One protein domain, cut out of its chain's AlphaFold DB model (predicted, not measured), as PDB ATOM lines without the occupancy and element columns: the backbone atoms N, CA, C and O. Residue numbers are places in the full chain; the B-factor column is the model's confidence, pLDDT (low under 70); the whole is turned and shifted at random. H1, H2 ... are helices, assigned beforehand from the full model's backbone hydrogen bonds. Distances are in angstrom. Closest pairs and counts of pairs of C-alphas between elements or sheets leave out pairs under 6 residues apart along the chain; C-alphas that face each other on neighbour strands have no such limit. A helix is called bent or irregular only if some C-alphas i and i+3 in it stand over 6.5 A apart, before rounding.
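This is residues 14 to 130 of the 133 residues of the protein "Succinate dehydrogenase cytochrome b subunit" of Cutibacterium acnes JCM 18920 (UniProt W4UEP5). Two long helices, H3 and H4, lie side by side as a long helical hairpin. The short helix H2 crosses the end of the hairpin where H3 begins and H4 ends, and H1 runs slantwise from H3 to H2, while a long loop, residues 32 to 54, reaches away near H2. The printed part has 117 residues with four named helices, in the order H1, H2, H3, H4, and no named strand; the class is all helix. It is loose, with a radius of gyration of the C-alphas of 18.1 A, and elongated, spanning 59 by 34 by 25 A.

H1, residues 14 to 31, begins with C-alpha 14 at (113.356, 274.865, 232.246) and measures 24.1 A from first to last C-alpha. It is irregular, but only just: C-alphas 28 and 31 are 6.53 A apart. After residues 32 to 54, H2 takes residues 55 to 63 and measures 12.1 A. H3, residues 66 to 93, begins with C-alpha 66 at (102.023, 281.187, 213.390) and measures 40.2 A. H4, residues 99 to 128, is the longest helix, 43.4 A, and ends with C-alpha 128 at (106.623, 282.344, 208.733). H4 is neither bent nor irregular, but only just: C-alphas 121 and 124 are 6.4 A apart.

H1 touches H3 with residues 14 to 21 alone, at a steep tilt of 50 degrees, opposite ways; the closest C-alphas, of Ser 14 and His 82, are 6.2 A apart. With residues 28 to 30 alone H1 touches H2, at a steep tilt of 59 degrees, opposite ways; the closest C-alphas are those of Leu 29 and Asn 58, 6.2 A. H1 and H4 are apart. H2 and H3 only just touch, and only at the corner by their link, with 3 pairs of C-alphas within 8 A; the closest are those of Leu 63 and Ala 69, 4.7 A. H4 touches H2 with residues 124 to 128 alone, about perpendicular at 79 degrees; the closest C-alphas, of Leu 63 and Pro 124, are 5.4 A apart. H3 and H4 form a helical hairpin and touch at a shallow tilt of 9 degrees, opposite ways, with 40 pairs of C-alphas within 8 A; the closest are those of Thr 73 and Gly 121, 4.6 A. The helix packing is mostly crossed, with one shallow tilt among four touching pairs, the corner pair left out. Each O i to N i+4 pair is within hydrogen-bond range in H2; the counts are 13 of 14 in H1, 22 of 24 in H3 and 24 of 26 in H4.

The two C-alphas farthest apart are those of Gly 47 and Arg 99, 60.4 A. The printed part has no cut. The link from H1 to H2 is long, 23 residues; those from H2 to H3 and from H3 to H4 are tight. The mean pLDDT of the printed part is 90.0, and residues 45 to 50 are under 70.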
ATOM      1  N   SER A  14     112.973 274.926 233.661       95.06
ATOM      2  CA  SER A  14     113.356 274.865 232.246       95.06
ATOM      3  C   SER A  14     113.418 273.425 231.738       95.06
ATOM      4  O   SER A  14     112.933 273.164 230.645       95.06
ATOM      5  N   GLY A  15     113.908 272.472 232.537       95.44
ATOM      6  CA  GLY A  15     113.899 271.050 232.189       95.44
ATOM      7  C   GLY A  15     112.493 270.493 231.948       95.44
ATOM      8  O   GLY A  15     112.281 269.774 230.976       95.44
ATOM      9  N   ILE A  16     111.509 270.870 232.771       97.44
ATOM     10  CA  ILE A  16     110.101 270.479 232.574       97.44
ATOM     11  C   ILE A  16     109.542 271.071 231.274       97.44
ATOM     12  O   ILE A  16     108.872 270.366 230.521       97.44
ATOM     13  N   VAL A  17     109.840 272.340 230.980       97.44
ATOM     14  CA  VAL A  17     109.421 272.978 229.719       97.44
ATOM     15  C   VAL A  17     110.037 272.267 228.514       97.44
ATOM     16  O   VAL A  17     109.338 271.998 227.540       97.44
ATOM     17  N   ILE A  18     111.320 271.909 228.590       97.25
ATOM     18  CA  ILE A  18     112.010 271.159 227.534       97.25
ATOM     19  C   ILE A  18     111.387 269.776 227.361       97.25
ATOM     20  O   ILE A  18     111.162 269.357 226.232       97.25
ATOM     21  N   LEU A  19     111.057 269.081 228.450       97.88
ATOM     22  CA  LEU A  19     110.401 267.777 228.377       97.88
ATOM     23  C   LEU A  19     109.040 267.873 227.673       97.88
ATOM     24  O   LEU A  19     108.756 267.078 226.780       97.88
ATOM     25  N   ALA A  20     108.226 268.871 228.026       97.62
ATOM     26  CA  ALA A  20     106.954 269.122 227.355       97.62
ATOM     27  C   ALA A  20     107.153 269.427 225.861       97.62
ATOM     28  O   ALA A  20     106.428 268.905 225.019       97.62
ATOM     29  N   PHE A  21     108.173 270.216 225.522       97.06
ATOM     30  CA  PHE A  21     108.533 270.489 224.136       97.06
ATOM     31  C   PHE A  21     108.976 269.246 223.377       97.06
ATOM     32  O   PHE A  21     108.549 269.073 222.248       97.06
ATOM     33  N   VAL A  22     109.773 268.359 223.975       97.38
ATOM     34  CA  VAL A  22     110.174 267.095 223.339       97.38
ATOM     35  C   VAL A  22     108.948 266.240 223.024       97.38
ATOM     36  O   VAL A  22     108.853 265.696 221.929       97.38
ATOM     37  N   VAL A  23     107.976 266.170 223.938       97.50
ATOM     38  CA  VAL A  23     106.707 265.472 223.679       97.50
ATOM     39  C   VAL A  23     105.971 266.108 222.499       97.50
ATOM     40  O   VAL A  23     105.605 265.399 221.565       97.50
ATOM     41  N   VAL A  24     105.799 267.434 222.496       96.50
ATOM     42  CA  VAL A  24     105.156 268.152 221.381       96.50
ATOM     43  C   VAL A  24     105.918 267.946 220.073       96.50
ATOM     44  O   VAL A  24     105.297 267.668 219.059       96.50
ATOM     45  N   HIS A  25     107.245 268.019 220.093       94.88
ATOM     46  CA  HIS A  25     108.115 267.862 218.932       94.88
ATOM     47  C   HIS A  25     107.952 266.488 218.277       94.88
ATOM     48  O   HIS A  25     107.770 266.392 217.064       94.88
ATOM     49  N   ILE A  26     107.964 265.428 219.089       95.31
ATOM     50  CA  ILE A  26     107.775 264.058 218.608       95.31
ATOM     51  C   ILE A  26     106.360 263.888 218.051       95.31
ATOM     52  O   ILE A  26     106.191 263.332 216.969       95.31
ATOM     53  N   LEU A  27     105.340 264.385 218.748       94.94
ATOM     54  CA  LEU A  27     103.955 264.284 218.289       94.94
ATOM     55  C   LEU A  27     103.706 265.075 216.994       94.94
ATOM     56  O   LEU A  27     103.033 264.577 216.100       94.94
ATOM     57  N   ASP A  28     104.271 266.271 216.868       93.75
ATOM     58  CA  ASP A  28     104.044 267.197 215.756       93.75
ATOM     59  C   ASP A  28     104.824 266.815 214.491       93.75
ATOM     60  O   ASP A  28     104.247 266.736 213.407       93.75
ATOM     61  N   LEU A  29     106.131 266.561 214.626       92.94
ATOM     62  CA  LEU A  29     107.045 266.415 213.486       92.94
ATOM     63  C   LEU A  29     107.482 264.973 213.219       92.94
ATOM     64  O   LEU A  29     107.900 264.676 212.101       92.94
ATOM     65  N   THR A  30     107.409 264.076 214.208       90.56
ATOM     66  CA  THR A  30     107.859 262.680 214.053       90.56
ATOM     67  C   THR A  30     106.697 261.713 213.846       90.56
ATOM     68  O   THR A  30     106.697 260.953 212.882       90.56
ATOM     69  N   LEU A  31     105.712 261.727 214.745       89.69
ATOM     70  CA  LEU A  31     104.605 260.769 214.757       89.69
ATOM     71  C   LEU A  31     103.367 261.274 214.018       89.69
ATOM     72  O   LEU A  31     102.587 260.461 213.533       89.69
ATOM     73  N   GLY A  32     103.168 262.589 213.935       87.94
ATOM     74  CA  GLY A  32     101.992 263.155 213.285       87.94
ATOM     75  C   GLY A  32     100.698 262.938 214.072       87.94
ATOM     76  O   GLY A  32      99.685 262.565 213.484       87.94
ATOM     77  N   MET A  33     100.724 263.113 215.396       89.62
ATOM     78  CA  MET A  33      99.619 262.776 216.300       89.62
ATOM     79  C   MET A  33      99.158 263.961 217.165       89.62
ATOM     80  O   MET A  33      99.945 264.569 217.886       89.62
ATOM     81  N   GLY A  34      97.852 264.257 217.151       90.00
ATOM     82  CA  GLY A  34      97.190 265.299 217.951       90.00
ATOM     83  C   GLY A  34      97.493 266.758 217.572       90.00
ATOM     84  O   GLY A  34      96.564 267.551 217.435       90.00
ATOM     85  N   VAL A  35      98.765 267.127 217.427       90.50
ATOM     86  CA  VAL A  35      99.225 268.524 217.263       90.50
ATOM     87  C   VAL A  35      99.816 268.828 215.883       90.50
ATOM     88  O   VAL A  35     100.106 269.989 215.582       90.50
ATOM     89  N   GLN A  36      99.956 267.810 215.034       90.81
ATOM     90  CA  GLN A  36     100.557 267.900 213.706       90.81
ATOM     91  C   GLN A  36      99.827 268.862 212.768       90.81
ATOM     92  O   GLN A  36      98.659 269.209 212.969       90.81
ATOM     93  N   SER A  37     100.517 269.297 211.715       91.69
ATOM     94  CA  SER A  37      99.878 270.025 210.617       91.69
ATOM     95  C   SER A  37      98.845 269.147 209.906       91.69
ATOM     96  O   SER A  37      99.048 267.945 209.747       91.69
ATOM     97  N   SER A  38      97.760 269.740 209.402       87.25
ATOM     98  CA  SER A  38      96.767 269.027 208.580       87.25
ATOM     99  C   SER A  38      97.367 268.429 207.304       87.25
ATOM    100  O   SER A  38      96.788 267.525 206.713       87.25
ATOM    101  N   SER A  39      98.525 268.937 206.883       88.88
ATOM    102  CA  SER A  39      99.274 268.465 205.719       88.88
ATOM    103  C   SER A  39     100.392 267.478 206.075       88.88
ATOM    104  O   SER A  39     101.221 267.188 205.215       88.88
ATOM    105  N   PHE A  40     100.441 266.984 207.318       89.75
ATOM    106  CA  PHE A  40     101.447 266.017 207.751       89.75
ATOM    107  C   PHE A  40     101.376 264.728 206.923       89.75
ATOM    108  O   PHE A  40     100.300 264.162 206.716       89.75
ATOM    109  N   ARG A  41     102.539 264.238 206.492       87.19
ATOM    110  CA  ARG A  41     102.695 262.974 205.771       87.19
ATOM    111  C   ARG A  41     103.600 262.042 206.568       87.19
ATOM    112  O   ARG A  41     104.771 262.342 206.784       87.19
ATOM    113  N   ALA A  42     103.055 260.911 207.009       83.81
ATOM    114  CA  ALA A  42     103.857 259.871 207.641       83.81
ATOM    115  C   ALA A  42     104.794 259.217 206.607       83.81
ATOM    116  O   ALA A  42     104.457 259.199 205.418       83.81
ATOM    117  N   PRO A  43     105.944 258.659 207.029       80.94
ATOM    118  CA  PRO A  43     106.775 257.843 206.152       80.94
ATOM    119  C   PRO A  43     105.938 256.701 205.571       80.94
ATOM    120  O   PRO A  43     105.376 255.896 206.317       80.94
ATOM    121  N   ALA A  44     105.834 256.651 204.246       74.38
ATOM    122  CA  ALA A  44     105.037 255.660 203.542       74.38
ATOM    123  C   ALA A  44     105.891 254.944 202.492       74.38
ATOM    124  O   ALA A  44     106.696 255.558 201.792       74.38
ATOM    125  N   ASN A  45     105.684 253.633 202.389       66.44
ATOM    126  CA  ASN A  45     106.195 252.828 201.289       66.44
ATOM    127  C   ASN A  45     105.137 252.839 200.189       66.44
ATOM    128  O   ASN A  45     104.180 252.070 200.247       66.44
ATOM    129  N   GLU A  46     105.286 253.712 199.198       65.38
ATOM    130  CA  GLU A  46     104.337 253.855 198.081       65.38
ATOM    131  C   GLU A  46     104.469 252.729 197.028       65.38
ATOM    132  O   GLU A  46     104.169 252.913 195.853       65.38
ATOM    133  N   GLY A  47     104.927 251.538 197.429       64.56
ATOM    134  CA  GLY A  47     105.148 250.397 196.529       64.56
ATOM    135  C   GLY A  47     106.465 250.440 195.742       64.56
ATOM    136  O   GLY A  47     106.748 249.513 194.988       64.56
ATOM    137  N   THR A  48     107.293 251.469 195.935       67.06
ATOM    138  CA  THR A  48     108.694 251.524 195.489       67.06
ATOM    139  C   THR A  48     109.650 250.945 196.542       67.06
ATOM    140  O   THR A  48     109.310 250.945 197.725       67.06
ATOM    141  N   PRO A  49     110.860 250.490 196.156       68.19
ATOM    142  CA  PRO A  49     111.878 250.029 197.109       68.19
ATOM    143  C   PRO A  49     112.337 251.116 198.093       68.19
ATOM    144  O   PRO A  49     112.857 250.796 199.159       68.19
ATOM    145  N   ASP A  50     112.139 252.388 197.734       68.88
ATOM    146  CA  ASP A  50     112.570 253.539 198.518       68.88
ATOM    147  C   ASP A  50     111.463 254.065 199.440       68.88
ATOM    148  O   ASP A  50     110.349 254.377 199.005       68.88
ATOM    149  N   ILE A  51     111.818 254.221 200.720       71.94
ATOM    150  CA  ILE A  51     111.002 254.882 201.742       71.94
ATOM    151  C   ILE A  51     111.025 256.391 201.466       71.94
ATOM    152  O   ILE A  51     112.066 257.035 201.620       71.94
ATOM    153  N   HIS A  52     109.885 256.988 201.117       74.00
ATOM    154  CA  HIS A  52     109.790 258.442 200.982       74.00
ATOM    155  C   HIS A  52     109.648 259.103 202.360       74.00
ATOM    156  O   HIS A  52     108.623 258.983 203.034       74.00
ATOM    157  N   ILE A  53     110.687 259.831 202.783       78.69
ATOM    158  CA  ILE A  53     110.700 260.603 204.033       78.69
ATOM    159  C   ILE A  53     110.386 262.069 203.717       78.69
ATOM    160  O   ILE A  53     111.165 262.759 203.067       78.69
ATOM    161  N   THR A  54     109.260 262.569 204.224       85.38
ATOM    162  CA  THR A  54     108.747 263.930 203.970       85.38
ATOM    163  C   THR A  54     109.013 264.901 205.130       85.38
ATOM    164  O   THR A  54     108.236 265.814 205.411       85.38
ATOM    165  N   ALA A  55     110.136 264.712 205.833       87.88
ATOM    166  CA  ALA A  55     110.463 265.459 207.051       87.88
ATOM    167  C   ALA A  55     110.559 266.978 206.822       87.88
ATOM    168  O   ALA A  55     110.051 267.750 207.634       87.88
ATOM    169  N   TYR A  56     111.163 267.410 205.708       89.31
ATOM    170  CA  TYR A  56     111.247 268.833 205.356       89.31
ATOM    171  C   TYR A  56     109.856 269.440 205.147       89.31
ATOM    172  O   TYR A  56     109.539 270.485 205.707       89.31
ATOM    173  N   GLN A  57     108.993 268.750 204.400       90.88
ATOM    174  CA  GLN A  57     107.639 269.214 204.119       90.88
ATOM    175  C   GLN A  57     106.802 269.283 205.400       90.88
ATOM    176  O   GLN A  57     106.074 270.251 205.591       90.88
ATOM    177  N   ASN A  58     106.935 268.307 206.302       92.31
ATOM    178  CA  ASN A  58     106.246 268.318 207.595       92.31
ATOM    179  C   ASN A  58     106.736 269.457 208.501       92.31
ATOM    180  O   ASN A  58     105.921 270.102 209.164       92.31
ATOM    181  N   LEU A  59     108.044 269.738 208.497       93.38
ATOM    182  CA  LEU A  59     108.635 270.867 209.213       93.38
ATOM    183  C   LEU A  59     108.056 272.192 208.717       93.38
ATOM    184  O   LEU A  59     107.514 272.956 209.515       93.38
ATOM    185  N   VAL A  60     108.122 272.444 207.407       93.75
ATOM    186  CA  VAL A  60     107.564 273.661 206.807       93.75
ATOM    187  C   VAL A  60     106.062 273.739 207.077       93.75
ATOM    188  O   VAL A  60     105.581 274.747 207.579       93.75
ATOM    189  N   ALA A  61     105.309 272.661 206.852       92.69
ATOM    190  CA  ALA A  61     103.863 272.643 207.054       92.69
ATOM    191  C   ALA A  61     103.438 272.906 208.507       92.69
ATOM    192  O   ALA A  61     102.368 273.481 208.729       92.69
ATOM    193  N   SER A  62     104.220 272.474 209.502       92.06
ATOM    194  CA  SER A  62     103.923 272.773 210.906       92.06
ATOM    195  C   SER A  62     104.302 274.206 211.271       92.06
ATOM    196  O   SER A  62     103.487 274.917 211.867       92.06
ATOM    197  N   LEU A  63     105.498 274.651 210.871       93.75
ATOM    198  CA  LEU A  63     106.040 275.963 211.230       93.75
ATOM    199  C   LEU A  63     105.428 277.119 210.430       93.75
ATOM    200  O   LEU A  63     105.457 278.252 210.894       93.75
ATOM    201  N   SER A  64     104.765 276.848 209.307       93.50
ATOM    202  CA  SER A  64     103.912 277.829 208.626       93.50
ATOM    203  C   SER A  64     102.685 278.233 209.453       93.50
ATOM    204  O   SER A  64     102.037 279.230 209.144       93.50
ATOM    205  N   ARG A  65     102.344 277.494 210.521       93.94
ATOM    206  CA  ARG A  65     101.297 277.890 211.472       93.94
ATOM    207  C   ARG A  65     101.890 278.881 212.489       93.94
ATOM    208  O   ARG A  65     102.736 278.471 213.287       93.94
ATOM    209  N   PRO A  66     101.411 280.141 212.558       93.19
ATOM    210  CA  PRO A  66     102.023 281.187 213.390       93.19
ATOM    211  C   PRO A  66     102.199 280.813 214.862       93.19
ATOM    212  O   PRO A  66     103.241 281.074 215.456       93.19
ATOM    213  N   TRP A  67     101.199 280.158 215.450       93.81
ATOM    214  CA  TRP A  67     101.229 279.770 216.858       93.81
ATOM    215  C   TRP A  67     102.292 278.703 217.158       93.81
ATOM    216  O   TRP A  67     102.956 278.792 218.191       93.81
ATOM    217  N   MET A  68     102.500 277.738 216.252       94.44
ATOM    218  CA  MET A  68     103.553 276.733 216.410       94.44
ATOM    219  C   MET A  68     104.923 277.360 216.232       94.44
ATOM    220  O   MET A  68     105.796 277.148 217.065       94.44
ATOM    221  N   ALA A  69     105.123 278.180 215.204       94.38
ATOM    222  CA  ALA A  69     106.423 278.804 215.010       94.38
ATOM    223  C   ALA A  69     106.836 279.691 216.196       94.38
ATOM    224  O   ALA A  69     107.963 279.571 216.675       94.38
ATOM    225  N   ILE A  70     105.911 280.482 216.754       94.75
ATOM    226  CA  ILE A  70     106.168 281.247 217.984       94.75
ATOM    227  C   ILE A  70     106.510 280.309 219.149       94.75
ATOM    228  O   ILE A  70     107.488 280.553 219.856       94.75
ATOM    229  N   PHE A  71     105.751 279.225 219.345       95.38
ATOM    230  CA  PHE A  71     106.019 278.239 220.395       95.38
ATOM    231  C   PHE A  71     107.431 277.642 220.281       95.38
ATOM    232  O   PHE A  71     108.194 277.686 221.248       95.38
ATOM    233  N   TYR A  72     107.814 277.152 219.098       96.06
ATOM    234  CA  TYR A  72     109.136 276.573 218.849       96.06
ATOM    235  C   TYR A  72     110.260 277.595 219.076       96.06
ATOM    236  O   TYR A  72     111.252 277.274 219.733       96.06
ATOM    237  N   THR A  73     110.104 278.838 218.611       95.50
ATOM    238  CA  THR A  73     111.101 279.899 218.821       95.50
ATOM    239  C   THR A  73     111.243 280.272 220.299       95.50
ATOM    240  O   THR A  73     112.365 280.382 220.797       95.50
ATOM    241  N   VAL A  74     110.138 280.418 221.038       96.00
ATOM    242  CA  VAL A  74     110.174 280.738 222.476       96.00
ATOM    243  C   VAL A  74     110.849 279.622 223.269       96.00
ATOM    244  O   VAL A  74     111.723 279.898 224.096       96.00
ATOM    245  N   VAL A  75     110.502 278.360 223.008       96.75
ATOM    246  CA  VAL A  75     111.139 277.238 223.706       96.75
ATOM    247  C   VAL A  75     112.620 277.128 223.349       96.75
ATOM    248  O   VAL A  75     113.430 276.819 224.223       96.75
ATOM    249  N   MET A  76     113.013 277.456 222.118       96.50
ATOM    250  CA  MET A  76     114.422 277.467 221.735       96.50
ATOM    251  C   MET A  76     115.249 278.420 222.611       96.50
ATOM    252  O   MET A  76     116.334 278.059 223.063       96.50
ATOM    253  N   ILE A  77     114.717 279.600 222.939       95.00
ATOM    254  CA  ILE A  77     115.371 280.542 223.864       95.00
ATOM    255  C   ILE A  77     115.531 279.911 225.257       95.00
ATOM    256  O   ILE A  77     116.600 280.010 225.865       95.00
ATOM    257  N   ILE A  78     114.501 279.215 225.751       96.25
ATOM    258  CA  ILE A  78     114.537 278.512 227.045       96.25
ATOM    259  C   ILE A  78     115.596 277.401 227.037       96.25
ATOM    260  O   ILE A  78     116.359 277.285 227.997       96.25
ATOM    261  N   ILE A  79     115.693 276.627 225.952       96.12
ATOM    262  CA  ILE A  79     116.740 275.614 225.754       96.12
ATOM    263  C   ILE A  79     118.124 276.265 225.812       96.12
ATOM    264  O   ILE A  79     119.004 275.767 226.511       96.12
ATOM    265  N   GLY A  80     118.317 277.408 225.152       94.62
ATOM    266  CA  GLY A  80     119.572 278.160 225.204       94.62
ATOM    267  C   GLY A  80     119.995 278.529 226.623       94.62
ATOM    268  O   GLY A  80     121.138 278.294 227.018       94.62
ATOM    269  N   LEU A  81     119.059 279.057 227.418       93.69
ATOM    270  CA  LEU A  81     119.294 279.383 228.828       93.69
ATOM    271  C   LEU A  81     119.600 278.129 229.663       93.69
ATOM    272  O   LEU A  81     120.515 278.151 230.490       93.69
ATOM    273  N   HIS A  82     118.881 277.031 229.417       95.50
ATOM    274  CA  HIS A  82     119.099 275.750 230.086       95.50
ATOM    275  C   HIS A  82     120.496 275.189 229.802       95.50
ATOM    276  O   HIS A  82     121.204 274.809 230.731       95.50
ATOM    277  N   ILE A  83     120.938 275.198 228.540       94.69
ATOM    278  CA  ILE A  83     122.278 274.742 228.151       94.69
ATOM    279  C   ILE A  83     123.345 275.658 228.753       94.69
ATOM    280  O   ILE A  83     124.313 275.169 229.330       94.69
ATOM    281  N   ALA A  84     123.166 276.981 228.690       91.75
ATOM    282  CA  ALA A  84     124.110 277.943 229.257       91.75
ATOM    283  C   ALA A  84     124.361 277.711 230.757       91.75
ATOM    284  O   ALA A  84     125.494 277.825 231.237       91.75
ATOM    285  N   GLN A  85     123.309 277.373 231.502       91.75
ATOM    286  CA  GLN A  85     123.412 277.040 232.916       91.75
ATOM    287  C   GLN A  85     123.938 275.611 233.138       91.75
ATOM    288  O   GLN A  85     124.797 275.408 233.998       91.75
ATOM    289  N   GLY A  86     123.491 274.645 232.333       92.38
ATOM    290  CA  GLY A  86     123.928 273.250 232.363       92.38
ATOM    291  C   GLY A  86     125.431 273.100 232.137       92.38
ATOM    292  O   GLY A  86     126.096 272.474 232.953       92.38
ATOM    293  N   VAL A  87     125.995 273.778 231.132       92.75
ATOM    294  CA  VAL A  87     127.442 273.794 230.841       92.75
ATOM    295  C   VAL A  87     128.248 274.169 232.082       92.75
ATOM    296  O   VAL A  87     129.217 273.498 232.430       92.75
ATOM    297  N   ARG A  88     127.840 275.228 232.791       87.44
ATOM    298  CA  ARG A  88     128.540 275.684 233.998       87.44
ATOM    299  C   ARG A  88     128.480 274.652 235.117       87.44
ATOM    300  O   ARG A  88     129.454 274.543 235.858       87.44
ATOM    301  N   ASN A  89     127.363 273.942 235.257       89.94
ATOM    302  CA  ASN A  89     127.197 272.886 236.254       89.94
ATOM    303  C   ASN A  89     128.067 271.679 235.895       89.94
ATOM    304  O   ASN A  89     128.938 271.319 236.679       89.94
ATOM    305  N   THR A  90     127.951 271.175 234.664       90.94
ATOM    306  CA  THR A  90     128.739 270.051 234.148       90.94
ATOM    307  C   THR A  90     130.240 270.295 234.297       90.94
ATOM    308  O   THR A  90     130.951 269.431 234.793       90.94
ATOM    309  N   ILE A  91     130.750 271.486 233.962       89.75
ATOM    310  CA  ILE A  91     132.183 271.785 234.134       89.75
ATOM    311  C   ILE A  91     132.625 271.630 235.600       89.75
ATOM    312  O   ILE A  91     133.726 271.144 235.853       89.75
ATOM    313  N   ASN A  92     131.791 272.033 236.566       87.25
ATOM    314  CA  ASN A  92     132.130 271.896 237.985       87.25
ATOM    315  C   ASN A  92     132.031 270.437 238.444       87.25
ATOM    316  O   ASN A  92     132.913 269.984 239.170       87.25
ATOM    317  N   ASP A  93     131.005 269.712 237.994       88.06
ATOM    318  CA  ASP A  93     130.752 268.317 238.372       88.06
ATOM    319  C   ASP A  93     131.861 267.382 237.866       88.06
ATOM    320  O   ASP A  93     132.259 266.449 238.558       88.06
ATOM    321  N   PHE A  94     132.435 267.683 236.697       88.00
ATOM    322  CA  PHE A  94     133.588 266.972 236.133       88.00
ATOM    323  C   PHE A  94     134.948 267.452 236.679       88.00
ATOM    324  O   PHE A  94     135.997 267.058 236.172       88.00
ATOM    325  N   GLY A  95     134.969 268.304 237.711       85.56
ATOM    326  CA  GLY A  95     136.207 268.716 238.379       85.56
ATOM    327  C   GLY A  95     137.014 269.794 237.648       85.56
ATOM    328  O   GLY A  95     138.194 269.985 237.946       85.56
ATOM    329  N   GLY A  96     136.401 270.545 236.727       80.88
ATOM    330  CA  GLY A  96     136.990 271.702 236.042       80.88
ATOM    331  C   GLY A  96     137.189 272.910 236.968       80.88
ATOM    332  O   GLY A  96     136.577 273.961 236.781       80.88
ATOM    333  N   THR A  97     138.041 272.771 237.983       77.12
ATOM    334  CA  THR A  97     138.229 273.750 239.071       77.12
ATOM    335  C   THR A  97     139.192 274.888 238.718       77.12
ATOM    336  O   THR A  97     139.143 275.961 239.324       77.12
ATOM    337  N   GLY A  98     140.043 274.707 237.704       86.50
ATOM    338  CA  GLY A  98     140.965 275.743 237.234       86.50
ATOM    339  C   GLY A  98     140.235 276.922 236.578       86.50
ATOM    340  O   GLY A  98     139.511 276.742 235.600       86.50
ATOM    341  N   ARG A  99     140.479 278.156 237.052       85.56
ATOM    342  CA  ARG A  99     139.808 279.386 236.567       85.56
ATOM    343  C   ARG A  99     139.882 279.556 235.044       85.56
ATOM    344  O   ARG A  99     138.875 279.875 234.419       85.56
ATOM    345  N   ARG A 100     141.061 279.326 234.451       88.00
ATOM    346  CA  ARG A 100     141.288 279.455 233.000       88.00
ATOM    347  C   ARG A 100     140.547 278.377 232.209       88.00
ATOM    348  O   ARG A 100     139.873 278.699 231.238       88.00
ATOM    349  N   LEU A 101     140.634 277.125 232.655       86.62
ATOM    350  CA  LEU A 101     139.967 275.990 232.016       86.62
ATOM    351  C   LEU A 101     138.442 276.170 232.040       86.62
ATOM    352  O   LEU A 101     137.788 276.076 231.006       86.62
ATOM    353  N   ARG A 102     137.891 276.539 233.201       87.44
ATOM    354  CA  ARG A 102     136.463 276.814 233.380       87.44
ATOM    355  C   ARG A 102     135.967 277.932 232.470       87.44
ATOM    356  O   ARG A 102     134.902 277.795 231.874       87.44
ATOM    357  N   ALA A 103     136.730 279.020 232.346       88.19
ATOM    358  CA  ALA A 103     136.376 280.129 231.466       88.19
ATOM    359  C   ALA A 103     136.329 279.693 229.994       88.19
ATOM    360  O   ALA A 103     135.335 279.960 229.325       88.19
ATOM    361  N   ILE A 104     137.347 278.965 229.517       90.69
ATOM    362  CA  ILE A 104     137.415 278.475 228.130       90.69
ATOM    363  C   ILE A 104     136.213 277.578 227.815       90.69
ATOM    364  O   ILE A 104     135.477 277.850 226.869       90.69
ATOM    365  N   TRP A 105     135.960 276.556 228.637       89.31
ATOM    366  CA  TRP A 105     134.846 275.633 228.406       89.31
ATOM    367  C   TRP A 105     133.479 276.298 228.525       89.31
ATOM    368  O   TRP A 105     132.567 275.963 227.774       89.31
ATOM    369  N   THR A 106     133.338 277.275 229.425       90.88
ATOM    370  CA  THR A 106     132.096 278.046 229.525       90.88
ATOM    371  C   THR A 106     131.854 278.842 228.247       90.88
ATOM    372  O   THR A 106     130.738 278.830 227.742       90.88
ATOM    373  N   VAL A 107     132.878 279.501 227.692       93.81
ATOM    374  CA  VAL A 107     132.747 280.241 226.426       93.81
ATOM    375  C   VAL A 107     132.378 279.299 225.285       93.81
ATOM    376  O   VAL A 107     131.421 279.581 224.572       93.81
ATOM    377  N   ILE A 108     133.062 278.160 225.150       93.25
ATOM    378  CA  ILE A 108     132.752 277.165 224.111       93.25
ATOM    379  C   ILE A 108     131.299 276.696 224.231       93.25
ATOM    380  O   ILE A 108     130.555 276.734 223.253       93.25
ATOM    381  N   GLY A 109     130.862 276.308 225.430       92.25
ATOM    382  CA  GLY A 109     129.491 275.847 225.638       92.25
ATOM    383  C   GLY A 109     128.444 276.938 225.390       92.25
ATOM    384  O   GLY A 109     127.385 276.647 224.842       92.25
ATOM    385  N   LEU A 110     128.744 278.200 225.716       93.31
ATOM    386  CA  LEU A 110     127.866 279.331 225.401       93.31
ATOM    387  C   LEU A 110     127.788 279.611 223.896       93.31
ATOM    388  O   LEU A 110     126.708 279.929 223.409       93.31
ATOM    389  N   LEU A 111     128.891 279.469 223.158       95.62
ATOM    390  CA  LEU A 111     128.891 279.605 221.699       95.62
ATOM    391  C   LEU A 111     128.056 278.505 221.037       95.62
ATOM    392  O   LEU A 111     127.272 278.797 220.140       95.62
ATOM    393  N   ILE A 112     128.168 277.264 221.517       93.69
ATOM    394  CA  ILE A 112     127.337 276.147 221.043       93.69
ATOM    395  C   ILE A 112     125.859 276.422 221.339       93.69
ATOM    396  O   ILE A 112     125.023 276.297 220.447       93.69
ATOM    397  N   ALA A 113     125.533 276.845 222.564       93.56
ATOM    398  CA  ALA A 113     124.165 277.198 222.933       93.56
ATOM    399  C   ALA A 113     123.615 278.320 222.040       93.56
ATOM    400  O   ALA A 113     122.500 278.216 221.535       93.56
ATOM    401  N   LEU A 114     124.409 279.366 221.796       94.00
ATOM    402  CA  LEU A 114     124.031 280.474 220.925       94.00
ATOM    403  C   LEU A 114     123.785 280.005 219.488       94.00
ATOM    404  O   LEU A 114     122.774 280.379 218.904       94.00
ATOM    405  N   ALA A 115     124.665 279.167 218.936       94.56
ATOM    406  CA  ALA A 115     124.499 278.617 217.594       94.56
ATOM    407  C   ALA A 115     123.200 277.807 217.473       94.56
ATOM    408  O   ALA A 115     122.450 277.990 216.518       94.56
ATOM    409  N   ILE A 116     122.885 276.972 218.470       93.06
ATOM    410  CA  ILE A 116     121.631 276.211 218.511       93.06
ATOM    411  C   ILE A 116     120.426 277.156 218.508       93.06
ATOM    412  O   ILE A 116     119.506 276.945 217.719       93.06
ATOM    413  N   VAL A 117     120.434 278.197 219.348       93.94
ATOM    414  CA  VAL A 117     119.309 279.138 219.461       93.94
ATOM    415  C   VAL A 117     119.126 279.961 218.198       93.94
ATOM    416  O   VAL A 117     118.005 280.096 217.722       93.94
ATOM    417  N   VAL A 118     120.210 280.508 217.649       93.69
ATOM    418  CA  VAL A 118     120.148 281.368 216.465       93.69
ATOM    419  C   VAL A 118     119.716 280.556 215.255       93.69
ATOM    420  O   VAL A 118     118.756 280.936 214.596       93.69
ATOM    421  N   CYS A 119     120.362 279.420 214.987       91.88
ATOM    422  CA  CYS A 119     120.037 278.622 213.812       91.88
ATOM    423  C   CYS A 119     118.631 278.027 213.925       91.88
ATOM    424  O   CYS A 119     117.790 278.276 213.067       91.88
ATOM    425  N   ASN A 120     118.334 277.292 215.001       92.38
ATOM    426  CA  ASN A 120     117.054 276.587 215.102       92.38
ATOM    427  C   ASN A 120     115.891 277.504 215.493       92.38
ATOM    428  O   ASN A 120     114.758 277.236 215.114       92.38
ATOM    429  N   GLY A 121     116.143 278.579 216.242       91.06
ATOM    430  CA  GLY A 121     115.111 279.539 216.637       91.06
ATOM    431  C   GLY A 121     114.730 280.504 215.516       91.06
ATOM    432  O   GLY A 121     113.588 280.968 215.492       91.06
ATOM    433  N   ALA A 122     115.644 280.775 214.573       91.50
ATOM    434  CA  ALA A 122     115.348 281.570 213.384       91.50
ATOM    435  C   ALA A 122     114.546 280.788 212.335       91.50
ATOM    436  O   ALA A 122     113.732 281.396 211.649       91.50
ATOM    437  N   LEU A 123     114.729 279.465 212.226       92.19
ATOM    438  CA  LEU A 123     114.031 278.635 211.232       92.19
ATOM    439  C   LEU A 123     112.500 278.838 211.231       92.19
ATOM    440  O   LEU A 123     111.972 279.167 210.168       92.19
ATOM    441  N   PRO A 124     111.775 278.738 212.368       91.62
ATOM    442  CA  PRO A 124     110.337 278.996 212.390       91.62
ATOM    443  C   PRO A 124     109.957 280.398 211.912       91.62
ATOM    444  O   PRO A 124     108.986 280.562 211.181       91.62
ATOM    445  N   MET A 125     110.745 281.410 212.282       91.31
ATOM    446  CA  MET A 125     110.488 282.799 211.895       91.31
ATOM    447  C   MET A 125     110.735 283.036 210.403       91.31
ATOM    448  O   MET A 125     109.991 283.782 209.774       91.31
ATOM    449  N   LEU A 126     111.750 282.389 209.825       91.94
ATOM    450  CA  LEU A 126     112.050 282.456 208.395       91.94
ATOM    451  C   LEU A 126     110.985 281.749 207.550       91.94
ATOM    452  O   LEU A 126     110.631 282.249 206.482       91.94
ATOM    453  N   ILE A 127     110.448 280.630 208.042       92.06
ATOM    454  CA  ILE A 127     109.321 279.929 207.412       92.06
ATOM    455  C   ILE A 127     108.062 280.803 207.468       92.06
ATOM    456  O   ILE A 127     107.423 281.019 206.443       92.06
ATOM    457  N   LEU A 128     107.748 281.405 208.624       89.25
ATOM    458  CA  LEU A 128     106.623 282.344 208.733       89.25
ATOM    459  C   LEU A 128     106.773 283.581 207.843       89.25
ATOM    460  O   LEU A 128     105.779 284.090 207.332       89.25
ATOM    461  N   ALA A 129     107.998 284.072 207.658       89.00
ATOM    462  CA  ALA A 129     108.287 285.191 206.768       89.00
ATOM    463  C   ALA A 129     108.213 284.815 205.274       89.00
ATOM    464  O   ALA A 129     108.363 285.694 204.427       89.00
ATOM    465  N   GLY A 130     108.010 283.535 204.940       86.31
ATOM    466  CA  GLY A 130     107.959 283.039 203.563       86.31
ATOM    467  C   GLY A 130     109.320 282.995 202.862       86.31
ATOM    468  O   GLY A 130     109.371 282.857 201.645       86.31
TER     469      GLY A 130